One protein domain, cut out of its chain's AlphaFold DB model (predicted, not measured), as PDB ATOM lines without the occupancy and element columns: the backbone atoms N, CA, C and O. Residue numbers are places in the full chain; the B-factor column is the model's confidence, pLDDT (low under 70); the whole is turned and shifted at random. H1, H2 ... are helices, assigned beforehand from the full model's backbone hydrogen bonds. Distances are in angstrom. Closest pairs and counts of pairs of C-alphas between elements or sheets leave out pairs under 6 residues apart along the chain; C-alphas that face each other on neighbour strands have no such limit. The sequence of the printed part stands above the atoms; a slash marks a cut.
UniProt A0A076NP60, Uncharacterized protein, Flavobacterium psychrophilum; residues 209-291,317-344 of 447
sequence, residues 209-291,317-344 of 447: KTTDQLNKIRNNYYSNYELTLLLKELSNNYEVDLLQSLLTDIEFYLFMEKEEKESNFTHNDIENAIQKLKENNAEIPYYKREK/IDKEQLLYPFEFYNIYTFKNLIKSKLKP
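Overview. This is residues 209 to 291 and 317 to 344 of the 447 residues of an uncharacterized protein of Flavobacterium psychrophilum (UniProt A0A076NP60). Look first for the long helix H3, a spine with H6 running back beside it, H2 crossing H6 and H1 making a corner with H6 where residues near the end of H1 meet the first residues of H6; short H5 and H4 make a small lobe towards H3's other end. The printed part has 111 residues with six named helices, H1 to H6 in order, all helix. It is loose, radius of gyration of the C-alphas 16.6 A, spanning 49 by 33 by 23 A.

Along the chain. Find C-alpha 240 at (49.840, -1.051, 19.468); from there H3 runs 34.9 A to C-alpha 263 at (57.323, -3.624, -14.510). H6, residues 329 to 342, measures 20.1 A. H1 is residues 209 to 219, H2 224 to 234, H4 267 to 279, H5 319 to 323.

Arrangement. H3 touches H6 at a shallow tilt of 24 degrees, opposite ways; their closest C-alphas, Leu 243 and Ile 338, are 6.3 A apart. Residues 329 to 331 alone of H6 touch H1 (closest C-alphas Asn 330 and Arg 218, 5.6 A); residues 334 to 338 alone touch H2 (Phe 334 and Leu 227, 6.4 A). H5 touches residues 270 to 274 alone of H4 (Leu 322 and Ala 273, 6.8 A). In the six helices every O i to N i+4 pair is within hydrogen-bond range.

Size, cuts and confidence. Across the cut, C-alphas 291 and 317 are 16.2 A apart. The links printed whole are tight. Residues 287 to 291 are among 17 under pLDDT 70.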
ATOM      1  N   LYS A 209      63.424 -11.206   7.489       69.19
ATOM      2  CA  LYS A 209      62.412 -12.059   8.143       69.19
ATOM      3  C   LYS A 209      60.969 -11.553   7.973       69.19
ATOM      4  O   LYS A 209      60.066 -12.370   7.792       69.19
ATOM      5  N   THR A 210      60.735 -10.235   8.005       73.44
ATOM      6  CA  THR A 210      59.394  -9.659   7.793       73.44
ATOM      7  C   THR A 210      58.965  -9.777   6.333       73.44
ATOM      8  O   THR A 210      57.859 -10.233   6.060       73.44
ATOM      9  N   THR A 211      59.839  -9.429   5.384       74.44
ATOM     10  CA  THR A 211      59.577  -9.574   3.943       74.44
ATOM     11  C   THR A 211      59.310 -11.028   3.566       74.44
ATOM     12  O   THR A 211      58.359 -11.292   2.838       74.44
ATOM     13  N   ASP A 212      60.060 -11.984   4.115       83.69
ATOM     14  CA  ASP A 212      59.836 -13.412   3.860       83.69
ATOM     15  C   ASP A 212      58.489 -13.871   4.397       83.69
ATOM     16  O   ASP A 212      57.780 -14.654   3.761       83.69
ATOM     17  N   GLN A 213      58.105 -13.367   5.568       85.69
ATOM     18  CA  GLN A 213      56.803 -13.663   6.140       85.69
ATOM     19  C   GLN A 213      55.675 -13.069   5.290       85.69
ATOM     20  O   GLN A 213      54.687 -13.755   5.033       85.69
ATOM     21  N   LEU A 214      55.827 -11.843   4.785       88.00
ATOM     22  CA  LEU A 214      54.866 -11.232   3.865       88.00
ATOM     23  C   LEU A 214      54.816 -11.976   2.522       88.00
ATOM     24  O   LEU A 214      53.726 -12.269   2.039       88.00
ATOM     25  N   ASN A 215      55.955 -12.408   1.978       86.81
ATOM     26  CA  ASN A 215      56.018 -13.282   0.804       86.81
ATOM     27  C   ASN A 215      55.271 -14.601   1.040       86.81
ATOM     28  O   ASN A 215      54.513 -15.048   0.179       86.81
ATOM     29  N   LYS A 216      55.409 -15.207   2.225       88.44
ATOM     30  CA  LYS A 216      54.626 -16.395   2.594       88.44
ATOM     31  C   LYS A 216      53.133 -16.086   2.651       88.44
ATOM     32  O   LYS A 216      52.365 -16.896   2.142       88.44
ATOM     33  N   ILE A 217      52.715 -14.964   3.242       88.31
ATOM     34  CA  ILE A 217      51.298 -14.556   3.307       88.31
ATOM     35  C   ILE A 217      50.724 -14.327   1.905       88.31
ATOM     36  O   ILE A 217      49.610 -14.762   1.621       88.31
ATOM     37  N   ARG A 218      51.484 -13.673   1.023       87.44
ATOM     38  CA  ARG A 218      51.105 -13.429  -0.372       87.44
ATOM     39  C   ARG A 218      50.925 -14.734  -1.143       87.44
ATOM     40  O   ARG A 218      49.886 -14.933  -1.762       87.44
ATOM     41  N   ASN A 219      51.920 -15.617  -1.081       79.62
ATOM     42  CA  ASN A 219      52.014 -16.776  -1.969       79.62
ATOM     43  C   ASN A 219      51.252 -18.017  -1.474       79.62
ATOM     44  O   ASN A 219      51.071 -18.960  -2.242       79.62
ATOM     45  N   ASN A 220      50.809 -18.046  -0.213       75.44
ATOM     46  CA  ASN A 220      50.061 -19.173   0.349       75.44
ATOM     47  C   ASN A 220      48.621 -18.791   0.677       75.44
ATOM     48  O   ASN A 220      48.319 -17.646   1.000       75.44
ATOM     49  N   TYR A 221      47.736 -19.783   0.675       68.81
ATOM     50  CA  TYR A 221      46.374 -19.616   1.163       68.81
ATOM     51  C   TYR A 221      46.365 -19.587   2.691       68.81
ATOM     52  O   TYR A 221      46.613 -20.607   3.326       68.81
ATOM     53  N   TYR A 222      46.043 -18.429   3.265       72.81
ATOM     54  CA  TYR A 222      45.756 -18.285   4.687       72.81
ATOM     55  C   TYR A 222      44.262 -18.044   4.902       72.81
ATOM     56  O   TYR A 222      43.657 -17.167   4.284       72.81
ATOM     57  N   SER A 223      43.660 -18.786   5.824       72.00
ATOM     58  CA  SER A 223      42.333 -18.478   6.348       72.00
ATOM     59  C   SER A 223      42.375 -17.274   7.297       72.00
ATOM     60  O   SER A 223      43.400 -16.954   7.902       72.00
ATOM     61  N   ASN A 224      41.222 -16.635   7.515       72.00
ATOM     62  CA  ASN A 224      41.101 -15.538   8.485       72.00
ATOM     63  C   ASN A 224      41.536 -15.945   9.905       72.00
ATOM     64  O   ASN A 224      42.056 -15.117  10.655       72.00
ATOM     65  N   TYR A 225      41.326 -17.210  10.282       71.25
ATOM     66  CA  TYR A 225      41.763 -17.748  11.569       71.25
ATOM     67  C   TYR A 225      43.294 -17.798  11.662       71.25
ATOM     68  O   TYR A 225      43.864 -17.289  12.627       71.25
ATOM     69  N   GLU A 226      43.961 -18.324  10.634       79.25
ATOM     70  CA  GLU A 226      45.426 -18.413  10.589       79.25
ATOM     71  C   GLU A 226      46.075 -17.026  10.541       79.25
ATOM     72  O   GLU A 226      47.016 -16.774  11.290       79.25
ATOM     73  N   LEU A 227      45.520 -16.087   9.767       82.19
ATOM     74  CA  LEU A 227      45.966 -14.686   9.775       82.19
ATOM     75  C   LEU A 227      45.807 -14.035  11.155       82.19
ATOM     76  O   LEU A 227      46.634 -13.219  11.554       82.19
ATOM     77  N   THR A 228      44.764 -14.395  11.907       80.38
ATOM     78  CA  THR A 228      44.535 -13.863  13.259       80.38
ATOM     79  C   THR A 228      45.549 -14.393  14.264       80.38
ATOM     80  O   THR A 228      46.037 -13.617  15.090       80.38
ATOM     81  N   LEU A 229      45.874 -15.686  14.193       81.56
ATOM     82  CA  LEU A 229      46.921 -16.297  15.011       81.56
ATOM     83  C   LEU A 229      48.291 -15.711  14.683       81.56
ATOM     84  O   LEU A 229      48.997 -15.282  15.591       81.56
ATOM     85  N   LEU A 230      48.614 -15.609  13.393       88.00
ATOM     86  CA  LEU A 230      49.865 -15.028  12.929       88.00
ATOM     87  C   LEU A 230      49.996 -13.565  13.361       88.00
ATOM     88  O   LEU A 230      51.046 -13.157  13.844       88.00
ATOM     89  N   LEU A 231      48.924 -12.774  13.256       88.62
ATOM     90  CA  LEU A 231      48.948 -11.395  13.732       88.62
ATOM     91  C   LEU A 231      49.220 -11.333  15.236       88.62
ATOM     92  O   LEU A 231      50.000 -10.498  15.681       88.62
ATOM     93  N   LYS A 232      48.580 -12.204  16.022       84.69
ATOM     94  CA  LYS A 232      48.775 -12.264  17.474       84.69
ATOM     95  C   LYS A 232      50.227 -12.592  17.830       84.69
ATOM     96  O   LYS A 232      50.750 -12.008  18.769       84.69
ATOM     97  N   GLU A 233      50.858 -13.495  17.087       87.81
ATOM     98  CA  GLU A 233      52.270 -13.850  17.247       87.81
ATOM     99  C   GLU A 233      53.190 -12.675  16.882       87.81
ATOM    100  O   GLU A 233      53.972 -12.229  17.716       87.81
ATOM    101  N   LEU A 234      53.035 -12.113  15.677       84.62
ATOM    102  CA  LEU A 234      53.903 -11.048  15.157       84.62
ATOM    103  C   LEU A 234      53.787  -9.726  15.924       84.62
ATOM    104  O   LEU A 234      54.742  -8.961  15.975       84.62
ATOM    105  N   SER A 235      52.620  -9.442  16.503       84.94
ATOM    106  CA  SER A 235      52.362  -8.199  17.241       84.94
ATOM    107  C   SER A 235      52.466  -8.347  18.756       84.94
ATOM    108  O   SER A 235      51.969  -7.480  19.468       84.94
ATOM    109  N   ASN A 236      53.026  -9.455  19.259       85.31
ATOM    110  CA  ASN A 236      53.100  -9.740  20.694       85.31
ATOM    111  C   ASN A 236      51.749  -9.510  21.403       85.31
ATOM    112  O   ASN A 236      51.613  -8.714  22.329       85.31
ATOM    113  N   ASN A 237      50.713 -10.202  20.925       84.94
ATOM    114  CA  ASN A 237      49.338 -10.079  21.404       84.94
ATOM    115  C   ASN A 237      48.722  -8.672  21.216       84.94
ATOM    116  O   ASN A 237      48.076  -8.148  22.123       84.94
ATOM    117  N   TYR A 238      48.832  -8.125  20.000       84.38
ATOM    118  CA  TYR A 238      48.213  -6.863  19.567       84.38
ATOM    119  C   TYR A 238      48.760  -5.612  20.260       84.38
ATOM    120  O   TYR A 238      48.025  -4.645  20.469       84.38
ATOM    121  N   GLU A 239      50.047  -5.613  20.595       84.38
ATOM    122  CA  GLU A 239      50.738  -4.423  21.074       84.38
ATOM    123  C   GLU A 239      50.672  -3.316  20.009       84.38
ATOM    124  O   GLU A 239      50.988  -3.536  18.839       84.38
ATOM    125  N   VAL A 240      50.204  -2.128  20.404       80.19
ATOM    126  CA  VAL A 240      49.840  -1.051  19.468       80.19
ATOM    127  C   VAL A 240      51.035  -0.598  18.632       80.19
ATOM    128  O   VAL A 240      50.897  -0.461  17.417       80.19
ATOM    129  N   ASP A 241      52.196  -0.428  19.260       78.88
ATOM    130  CA  ASP A 241      53.411   0.025  18.582       78.88
ATOM    131  C   ASP A 241      53.862  -1.007  17.539       78.88
ATOM    132  O   ASP A 241      54.108  -0.661  16.384       78.88
ATOM    133  N   LEU A 242      53.836  -2.299  17.888       82.38
ATOM    134  CA  LEU A 242      54.164  -3.383  16.957       82.38
ATOM    135  C   LEU A 242      53.146  -3.508  15.819       82.38
ATOM    136  O   LEU A 242      53.522  -3.796  14.685       82.38
ATOM    137  N   LEU A 243      51.859  -3.264  16.082       81.00
ATOM    138  CA  LEU A 243      50.832  -3.223  15.040       81.00
ATOM    139  C   LEU A 243      51.045  -2.058  14.065       81.00
ATOM    140  O   LEU A 243      50.836  -2.233  12.864       81.00
ATOM    141  N   GLN A 244      51.448  -0.882  14.554       80.56
ATOM    142  CA  GLN A 244      51.767   0.272  13.707       80.56
ATOM    143  C   GLN A 244      53.034   0.030  12.880       80.56
ATOM    144  O   GLN A 244      53.037   0.307  11.678       80.56
ATOM    145  N   SER A 245      54.075  -0.547  13.486       78.25
ATOM    146  CA  SER A 245      55.295  -0.947  12.777       78.25
ATOM    147  C   SER A 245      54.996  -1.982  11.692       78.25
ATOM    148  O   SER A 245      55.338  -1.767  10.534       78.25
ATOM    149  N   LEU A 246      54.248  -3.043  12.015       84.12
ATOM    150  CA  LEU A 246      53.872  -4.075  11.047       84.12
ATOM    151  C   LEU A 246      52.995  -3.522   9.913       84.12
ATOM    152  O   LEU A 246      53.142  -3.925   8.759       84.12
ATOM    153  N   LEU A 247      52.081  -2.592  10.212       83.88
ATOM    154  CA  LEU A 247      51.290  -1.911   9.185       83.88
ATOM    155  C   LEU A 247      52.184  -1.121   8.223       83.88
ATOM    156  O   LEU A 247      51.959  -1.172   7.015       83.88
ATOM    157  N   THR A 248      53.188  -0.428   8.758       78.50
ATOM    158  CA  THR A 248      54.164   0.340   7.974       78.50
ATOM    159  C   THR A 248      54.972  -0.582   7.059       78.50
ATOM    160  O   THR A 248      55.070  -0.324   5.860       78.50
ATOM    161  N   ASP A 249      55.454  -1.712   7.584       78.31
ATOM    162  CA  ASP A 249      56.189  -2.714   6.806       78.31
ATOM    163  C   ASP A 249      55.338  -3.316   5.677       78.31
ATOM    164  O   ASP A 249      55.818  -3.507   4.560       78.31
ATOM    165  N   ILE A 250      54.049  -3.571   5.927       81.56
ATOM    166  CA  ILE A 250      53.113  -4.060   4.902       81.56
ATOM    167  C   ILE A 250      52.870  -3.015   3.812       81.56
ATOM    168  O   ILE A 250      52.753  -3.365   2.638       81.56
ATOM    169  N   GLU A 251      52.750  -1.738   4.176       73.88
ATOM    170  CA  GLU A 251      52.578  -0.657   3.203       73.88
ATOM    171  C   GLU A 251      53.811  -0.502   2.318       73.88
ATOM    172  O   GLU A 251      53.669  -0.366   1.101       73.88
ATOM    173  N   PHE A 252      54.998  -0.629   2.906       65.12
ATOM    174  CA  PHE A 252      56.255  -0.640   2.170       65.12
ATOM    175  C   PHE A 252      56.380  -1.857   1.241       65.12
ATOM    176  O   PHE A 252      56.726  -1.710   0.070       65.12
ATOM    177  N   TYR A 253      56.031  -3.049   1.726       79.56
ATOM    178  CA  TYR A 253      56.014  -4.273   0.925       79.56
ATOM    179  C   TYR A 253      55.069  -4.158  -0.280       79.56
ATOM    180  O   TYR A 253      55.467  -4.429  -1.409       79.56
ATOM    181  N   LEU A 254      53.831  -3.696  -0.063       74.81
ATOM    182  CA  LEU A 254      52.861  -3.487  -1.142       74.81
ATOM    183  C   LEU A 254      53.360  -2.485  -2.184       74.81
ATOM    184  O   LEU A 254      53.065  -2.658  -3.358       74.81
ATOM    185  N   PHE A 255      54.070  -1.437  -1.772       68.44
ATOM    186  CA  PHE A 255      54.641  -0.468  -2.702       68.44
ATOM    187  C   PHE A 255      55.691  -1.124  -3.611       68.44
ATOM    188  O   PHE A 255      55.518  -1.125  -4.830       68.44
ATOM    189  N   MET A 256      56.713  -1.751  -3.019       66.81
ATOM    190  CA  MET A 256      57.822  -2.369  -3.758       66.81
ATOM    191  C   MET A 256      57.339  -3.454  -4.723       66.81
ATOM    192  O   MET A 256      57.673  -3.454  -5.905       66.81
ATOM    193  N   GLU A 257      56.504  -4.361  -4.226       77.31
ATOM    194  CA  GLU A 257      56.075  -5.524  -4.996       77.31
ATOM    195  C   GLU A 257      55.090  -5.170  -6.110       77.31
ATOM    196  O   GLU A 257      55.028  -5.867  -7.124       77.31
ATOM    197  N   LYS A 258      54.313  -4.091  -5.949       74.25
ATOM    198  CA  LYS A 258      53.470  -3.573  -7.031       74.25
ATOM    199  C   LYS A 258      54.309  -2.963  -8.133       74.25
ATOM    200  O   LYS A 258      54.053  -3.284  -9.284       74.25
ATOM    201  N   GLU A 259      55.296  -2.128  -7.807       65.06
ATOM    202  CA  GLU A 259      56.189  -1.564  -8.828       65.06
ATOM    203  C   GLU A 259      56.907  -2.676  -9.600       65.06
ATOM    204  O   GLU A 259      56.910  -2.678 -10.833       65.06
ATOM    205  N   GLU A 260      57.432  -3.677  -8.888       70.44
ATOM    206  CA  GLU A 260      58.056  -4.840  -9.511       70.44
ATOM    207  C   GLU A 260      57.055  -5.614 -10.378       70.44
ATOM    208  O   GLU A 260      57.357  -5.939 -11.532       70.44
ATOM    209  N   LYS A 261      55.832  -5.870  -9.894       74.94
ATOM    210  CA  LYS A 261      54.821  -6.554 -10.707       74.94
ATOM    211  C   LYS A 261      54.406  -5.759 -11.932       74.94
ATOM    212  O   LYS A 261      54.370  -6.352 -13.006       74.94
ATOM    213  N   GLU A 262      54.155  -4.461 -11.806       68.88
ATOM    214  CA  GLU A 262      53.812  -3.588 -12.931       68.88
ATOM    215  C   GLU A 262      54.916  -3.565 -13.988       68.88
ATOM    216  O   GLU A 262      54.605  -3.562 -15.177       68.88
ATOM    217  N   SER A 263      56.188  -3.614 -13.579       61.72
ATOM    218  CA  SER A 263      57.323  -3.624 -14.510       61.72
ATOM    219  C   SER A 263      57.358  -4.846 -15.440       61.72
ATOM    220  O   SER A 263      57.944  -4.783 -16.520       61.72
ATOM    221  N   ASN A 264      56.691  -5.941 -15.055       72.25
ATOM    222  CA  ASN A 264      56.582  -7.151 -15.874       72.25
ATOM    223  C   ASN A 264      55.550  -7.029 -17.008       72.25
ATOM    224  O   ASN A 264      55.453  -7.939 -17.831       72.25
ATOM    225  N   PHE A 265      54.775  -5.943 -17.053       63.25
ATOM    226  CA  PHE A 265      53.745  -5.718 -18.060       63.25
ATOM    227  C   PHE A 265      54.122  -4.563 -18.983       63.25
ATOM    228  O   PHE A 265      54.514  -3.476 -18.557       63.25
ATOM    229  N   THR A 266      53.957  -4.787 -20.279       70.56
ATOM    230  CA  THR A 266      54.183  -3.771 -21.304       70.56
ATOM    231  C   THR A 266      52.931  -2.927 -21.535       70.56
ATOM    232  O   THR A 266      51.821  -3.278 -21.132       70.56
ATOM    233  N   HIS A 267      53.081  -1.818 -22.262       68.31
ATOM    234  CA  HIS A 267      51.934  -1.020 -22.704       68.31
ATOM    235  C   HIS A 267      50.932  -1.850 -23.527       68.31
ATOM    236  O   HIS A 267      49.724  -1.726 -23.347       68.31
ATOM    237  N   ASN A 268      51.438  -2.761 -24.361       71.44
ATOM    238  CA  ASN A 268      50.618  -3.645 -25.185       71.44
ATOM    239  C   ASN A 268      49.799  -4.630 -24.331       71.44
ATOM    240  O   ASN A 268      48.655  -4.929 -24.658       71.44
ATOM    241  N   ASP A 269      50.343  -5.110 -23.208       70.44
ATOM    242  CA  ASP A 269      49.605  -5.986 -22.287       70.44
ATOM    243  C   ASP A 269      48.413  -5.262 -21.650       70.44
ATOM    244  O   ASP A 269      47.326  -5.834 -21.535       70.44
ATOM    245  N   ILE A 270      48.592  -3.980 -21.312       72.25
ATOM    246  CA  ILE A 270      47.530  -3.108 -20.795       72.25
ATOM    247  C   ILE A 270      46.437  -2.912 -21.851       72.25
ATOM    248  O   ILE A 270      45.256  -3.113 -21.560       72.25
ATOM    249  N   GLU A 271      46.809  -2.556 -23.082       78.12
ATOM    250  CA  GLU A 271      45.855  -2.356 -24.181       78.12
ATOM    251  C   GLU A 271      45.068  -3.634 -24.496       78.12
ATOM    252  O   GLU A 271      43.841  -3.596 -24.609       78.12
ATOM    253  N   ASN A 272      45.748  -4.783 -24.541       83.38
ATOM    254  CA  ASN A 272      45.118  -6.083 -24.756       83.38
ATOM    255  C   ASN A 272      44.144  -6.449 -23.628       83.38
ATOM    256  O   ASN A 272      43.064  -6.978 -23.895       83.38
ATOM    257  N   ALA A 273      44.499  -6.177 -22.369       77.12
ATOM    258  CA  ALA A 273      43.616  -6.416 -21.228       77.12
ATOM    259  C   ALA A 273      42.358  -5.535 -21.295       77.12
ATOM    260  O   ALA A 273      41.244  -6.028 -21.110       77.12
ATOM    261  N   ILE A 274      42.510  -4.254 -21.647       79.81
ATOM    262  CA  ILE A 274      41.383  -3.333 -21.863       79.81
ATOM    263  C   ILE A 274      40.490  -3.826 -23.004       79.81
ATOM    264  O   ILE A 274      39.265  -3.815 -22.877       79.81
ATOM    265  N   GLN A 275      41.085  -4.255 -24.114       86.19
ATOM    266  CA  GLN A 275      40.348  -4.727 -25.281       86.19
ATOM    267  C   GLN A 275      39.532  -5.986 -24.958       86.19
ATOM    268  O   GLN A 275      38.345  -6.035 -25.270       86.19
ATOM    269  N   LYS A 276      40.112  -6.944 -24.223       87.50
ATOM    270  CA  LYS A 276      39.391  -8.128 -23.725       87.50
ATOM    271  C   LYS A 276      38.204  -7.766 -22.834       87.50
ATOM    272  O   LYS A 276      37.156  -8.400 -22.930       87.50
ATOM    273  N   LEU A 277      38.339  -6.770 -21.954       83.69
ATOM    274  CA  LEU A 277      37.216  -6.317 -21.125       83.69
ATOM    275  C   LEU A 277      36.107  -5.694 -21.979       83.69
ATOM    276  O   LEU A 277      34.939  -6.023 -21.782       83.69
ATOM    277  N   LYS A 278      36.467  -4.868 -22.970       89.50
ATOM    278  CA  LYS A 278      35.507  -4.275 -23.914       89.50
ATOM    279  C   LYS A 278      34.761  -5.339 -24.721       89.50
ATOM    280  O   LYS A 278      33.546  -5.252 -24.840       89.50
ATOM    281  N   GLU A 279      35.465  -6.345 -25.235       93.00
ATOM    282  CA  GLU A 279      34.869  -7.466 -25.980       93.00
ATOM    283  C   GLU A 279      33.888  -8.279 -25.129       93.00
ATOM    284  O   GLU A 279      32.861  -8.737 -25.627       93.00
ATOM    285  N   ASN A 280      34.168  -8.406 -23.832       86.75
ATOM    286  CA  ASN A 280      33.315  -9.106 -22.875       86.75
ATOM    287  C   ASN A 280      32.229  -8.215 -22.240       86.75
ATOM    288  O   ASN A 280      31.559  -8.661 -21.309       86.75
ATOM    289  N   ASN A 281      32.047  -6.968 -22.702       88.06
ATOM    290  CA  ASN A 281      31.157  -5.970 -22.087       88.06
ATOM    291  C   ASN A 281      31.379  -5.790 -20.566       88.06
ATOM    292  O   ASN A 281      30.439  -5.519 -19.818       88.06
ATOM    293  N   ALA A 282      32.618  -5.950 -20.099       77.62
ATOM    294  CA  ALA A 282      33.003  -5.764 -18.706       77.62
ATOM    295  C   ALA A 282      33.492  -4.328 -18.449       77.62
ATOM    296  O   ALA A 282      34.042  -3.667 -19.333       77.62
ATOM    297  N   GLU A 283      33.296  -3.836 -17.224       85.25
ATOM    298  CA  GLU A 283      33.746  -2.500 -16.824       85.25
ATOM    299  C   GLU A 283      35.277  -2.445 -16.738       85.25
ATOM    300  O   GLU A 283      35.916  -3.338 -16.178       85.25
ATOM    301  N   ILE A 284      35.875  -1.384 -17.288       75.38
ATOM    302  CA  ILE A 284      37.316  -1.146 -17.161       75.38
ATOM    303  C   ILE A 284      37.583  -0.640 -15.737       75.38
ATOM    304  O   ILE A 284      36.968   0.349 -15.326       75.38
ATOM    305  N   PRO A 285      38.493  -1.272 -14.977       73.12
ATOM    306  CA  PRO A 285      38.768  -0.869 -13.612       73.12
ATOM    307  C   PRO A 285      39.547   0.448 -13.606       73.12
ATOM    308  O   PRO A 285      40.702   0.533 -14.024       73.12
ATOM    309  N   TYR A 286      38.897   1.493 -13.115       73.38
ATOM    310  CA  TYR A 286      39.511   2.787 -12.857       73.38
ATOM    311  C   TYR A 286      39.546   3.043 -11.356       73.38
ATOM    312  O   TYR A 286      38.634   2.645 -10.625       73.38
ATOM    313  N   TYR A 287      40.553   3.784 -10.897       59.91
ATOM    314  CA  TYR A 287      40.545   4.290  -9.530       59.91
ATOM    315  C   TYR A 287      39.281   5.123  -9.296       59.91
ATOM    316  O   TYR A 287      38.993   6.075 -10.032       59.91
ATOM    317  N   LYS A 288      38.518   4.765  -8.257       52.69
ATOM    318  CA  LYS A 288      37.298   5.482  -7.880       52.69
ATOM    319  C   LYS A 288      37.650   6.927  -7.539       52.69
ATOM    320  O   LYS A 288      38.406   7.186  -6.608       52.69
ATOM    321  N   ARG A 289      37.080   7.869  -8.290       55.09
ATOM    322  CA  ARG A 289      37.113   9.300  -7.973       55.09
ATOM    323  C   ARG A 289      35.761   9.715  -7.416       55.09
ATOM    324  O   ARG A 289      34.735   9.205  -7.866       55.09
ATOM    325  N   GLU A 290      35.764  10.666  -6.488       51.38
ATOM    326  CA  GLU A 290      34.533  11.342  -6.073       51.38
ATOM    327  C   GLU A 290      33.847  11.940  -7.306       51.38
ATOM    328  O   GLU A 290      34.481  12.598  -8.150       51.38
ATOM    329  N   LYS A 291      32.547  11.664  -7.449       49.56
ATOM    330  CA  LYS A 291      31.776  12.162  -8.589       49.56
ATOM    331  C   LYS A 291      31.685  13.680  -8.484       49.56
ATOM    332  O   LYS A 291      31.514  14.225  -7.401       49.56
ATOM    333  N   ILE A 317      43.582   4.243 -14.919       69.69
ATOM    334  CA  ILE A 317      43.339   2.801 -14.902       69.69
ATOM    335  C   ILE A 317      43.980   2.210 -13.646       69.69
ATOM    336  O   ILE A 317      45.150   2.465 -13.356       69.69
ATOM    337  N   ASP A 318      43.206   1.419 -12.912       76.81
ATOM    338  CA  ASP A 318      43.711   0.596 -11.822       76.81
ATOM    339  C   ASP A 318      44.378  -0.647 -12.429       76.81
ATOM    340  O   ASP A 318      43.724  -1.631 -12.784       76.81
ATOM    341  N   LYS A 319      45.696  -0.556 -12.631       76.38
ATOM    342  CA  LYS A 319      46.489  -1.605 -13.284       76.38
ATOM    343  C   LYS A 319      46.509  -2.906 -12.493       76.38
ATOM    344  O   LYS A 319      46.539  -3.969 -13.100       76.38
ATOM    345  N   GLU A 320      46.461  -2.833 -11.168       78.69
ATOM    346  CA  GLU A 320      46.410  -4.019 -10.323       78.69
ATOM    347  C   GLU A 320      45.107  -4.776 -10.542       78.69
ATOM    348  O   GLU A 320      45.138  -5.969 -10.830       78.69
ATOM    349  N   GLN A 321      43.969  -4.081 -10.499       79.50
ATOM    350  CA  GLN A 321      42.676  -4.701 -10.787       79.50
ATOM    351  C   GLN A 321      42.569  -5.196 -12.236       79.50
ATOM    352  O   GLN A 321      41.887  -6.185 -12.502       79.50
ATOM    353  N   LEU A 322      43.243  -4.526 -13.174       80.00
ATOM    354  CA  LEU A 322      43.244  -4.901 -14.586       80.00
ATOM    355  C   LEU A 322      44.090  -6.150 -14.879       80.00
ATOM    356  O   LEU A 322      43.672  -6.994 -15.670       80.00
ATOM    357  N   LEU A 323      45.290  -6.239 -14.301       78.88
ATOM    358  CA  LEU A 323      46.325  -7.188 -14.726       78.88
ATOM    359  C   LEU A 323      46.574  -8.309 -13.712       78.88
ATOM    360  O   LEU A 323      46.878  -9.432 -14.111       78.88
ATOM    361  N   TYR A 324      46.457  -8.026 -12.413       79.31
ATOM    362  CA  TYR A 324      46.791  -8.967 -11.338       79.31
ATOM    363  C   TYR A 324      45.894  -8.791 -10.087       79.31
ATOM    364  O   TYR A 324      46.392  -8.674  -8.967       79.31
ATOM    365  N   PRO A 325      44.551  -8.841 -10.232       76.50
ATOM    366  CA  PRO A 325      43.589  -8.408  -9.204       76.50
ATOM    367  C   PRO A 325      43.647  -9.172  -7.874       76.50
ATOM    368  O   PRO A 325      43.145  -8.687  -6.860       76.50
ATOM    369  N   PHE A 326      44.229 -10.373  -7.866       76.38
ATOM    370  CA  PHE A 326      44.279 -11.251  -6.694       76.38
ATOM    371  C   PHE A 326      45.677 -11.395  -6.088       76.38
ATOM    372  O   PHE A 326      45.802 -11.996  -5.023       76.38
ATOM    373  N   GLU A 327      46.707 -10.820  -6.714       82.06
ATOM    374  CA  GLU A 327      48.113 -11.018  -6.332       82.06
ATOM    375  C   GLU A 327      48.385 -10.642  -4.871       82.06
ATOM    376  O   GLU A 327      49.095 -11.345  -4.160       82.06
ATOM    377  N   PHE A 328      47.774  -9.553  -4.400       82.44
ATOM    378  CA  PHE A 328      47.987  -9.013  -3.055       82.44
ATOM    379  C   PHE A 328      46.800  -9.237  -2.109       82.44
ATOM    380  O   PHE A 328      46.750  -8.654  -1.024       82.44
ATOM    381  N   TYR A 329      45.839 -10.091  -2.479       78.38
ATOM    382  CA  TYR A 329      44.587 -10.277  -1.737       78.38
ATOM    383  C   TYR A 329      44.802 -10.609  -0.248       78.38
ATOM    384  O   TYR A 329      44.209  -9.979   0.638       78.38
ATOM    385  N   ASN A 330      45.695 -11.555   0.051       78.06
ATOM    386  CA  ASN A 330      45.987 -11.954   1.431       78.06
ATOM    387  C   ASN A 330      46.701 -10.848   2.214       78.06
ATOM    388  O   ASN A 330      46.434 -10.663   3.400       78.06
ATOM    389  N   ILE A 331      47.540 -10.055   1.543       88.19
ATOM    390  CA  ILE A 331      48.223  -8.911   2.153       88.19
ATOM    391  C   ILE A 331      47.216  -7.818   2.517       88.19
ATOM    392  O   ILE A 331      47.267  -7.289   3.626       88.19
ATOM    393  N   TYR A 332      46.236  -7.522   1.655       85.44
ATOM    394  CA  TYR A 332      45.155  -6.593   2.009       85.44
ATOM    395  C   TYR A 332      44.283  -7.102   3.145       85.44
ATOM    396  O   TYR A 332      43.902  -6.325   4.022       85.44
ATOM    397  N   THR A 333      43.976  -8.397   3.148       80.62
ATOM    398  CA  THR A 333      43.208  -9.024   4.225       80.62
ATOM    399  C   THR A 333      43.942  -8.872   5.556       80.62
ATOM    400  O   THR A 333      43.363  -8.404   6.539       80.62
ATOM    401  N   PHE A 334      45.245  -9.152   5.566       89.50
ATOM    402  CA  PHE A 334      46.100  -9.004   6.737       89.50
ATOM    403  C   PHE A 334      46.230  -7.539   7.191       89.50
ATOM    404  O   PHE A 334      46.021  -7.223   8.364       89.50
ATOM    405  N   LYS A 335      46.442  -6.611   6.249       91.69
ATOM    406  CA  LYS A 335      46.451  -5.158   6.485       91.69
ATOM    407  C   LYS A 335      45.156  -4.667   7.138       91.69
ATOM    408  O   LYS A 335      45.184  -3.889   8.092       91.69
ATOM    409  N   ASN A 336      44.007  -5.107   6.628       85.50
ATOM    410  CA  ASN A 336      42.699  -4.716   7.150       85.50
ATOM    411  C   ASN A 336      42.457  -5.268   8.558       85.50
ATOM    412  O   ASN A 336      41.873  -4.572   9.395       85.50
ATOM    413  N   LEU A 337      42.952  -6.474   8.844       87.25
ATOM    414  CA  LEU A 337      42.912  -7.048  10.182       87.25
ATOM    415  C   LEU A 337      43.702  -6.184  11.174       87.25
ATOM    416  O   LEU A 337      43.159  -5.834  12.220       87.25
ATOM    417  N   ILE A 338      44.914  -5.751  10.821       89.81
ATOM    418  CA  ILE A 338      45.724  -4.837  11.645       89.81
ATOM    419  C   ILE A 338      44.985  -3.519  11.888       89.81
ATOM    420  O   ILE A 338      44.800  -3.110  13.035       89.81
ATOM    421  N   LYS A 339      44.460  -2.892  10.826       87.31
ATOM    422  CA  LYS A 339      43.667  -1.656  10.942       87.31
ATOM    423  C   LYS A 339      42.461  -1.824  11.862       87.31
ATOM    424  O   LYS A 339      42.123  -0.896  12.587       87.31
ATOM    425  N   SER A 340      41.813  -2.989  11.864       85.06
ATOM    426  CA  SER A 340      40.687  -3.259  12.765       85.06
ATOM    427  C   SER A 340      41.088  -3.276  14.244       85.06
ATOM    428  O   SER A 340      40.275  -2.897  15.080       85.06
ATOM    429  N   LYS A 341      42.329  -3.674  14.558       85.62
ATOM    430  CA  LYS A 341      42.886  -3.678  15.921       85.62
ATOM    431  C   LYS A 341      43.415  -2.310  16.349       85.62
ATOM    432  O   LYS A 341      43.363  -1.997  17.529       85.62
ATOM    433  N   LEU A 342      43.881  -1.506  15.392       82.31
ATOM    434  CA  LEU A 342      44.371  -0.142  15.617       82.31
ATOM    435  C   LEU A 342      43.267   0.915  15.680       82.31
ATOM    436  O   LEU A 342      43.510   2.013  16.177       82.31
ATOM    437  N   LYS A 343      42.065   0.625  15.163       79.12
ATOM    438  CA  LYS A 343      40.924   1.521  15.361       79.12
ATOM    439  C   LYS A 343      40.737   1.697  16.869       79.12
ATOM    440  O   LYS A 343      40.556   0.682  17.545       79.12
ATOM    441  N   PRO A 344      40.758   2.938  17.396       56.81
ATOM    442  CA  PRO A 344      40.376   3.145  18.781       56.81
ATOM    443  C   PRO A 344      39.006   2.493  18.960       56.81
ATOM    444  O   PRO A 344      38.137   2.644  18.089       56.81
TER     445      PRO A 344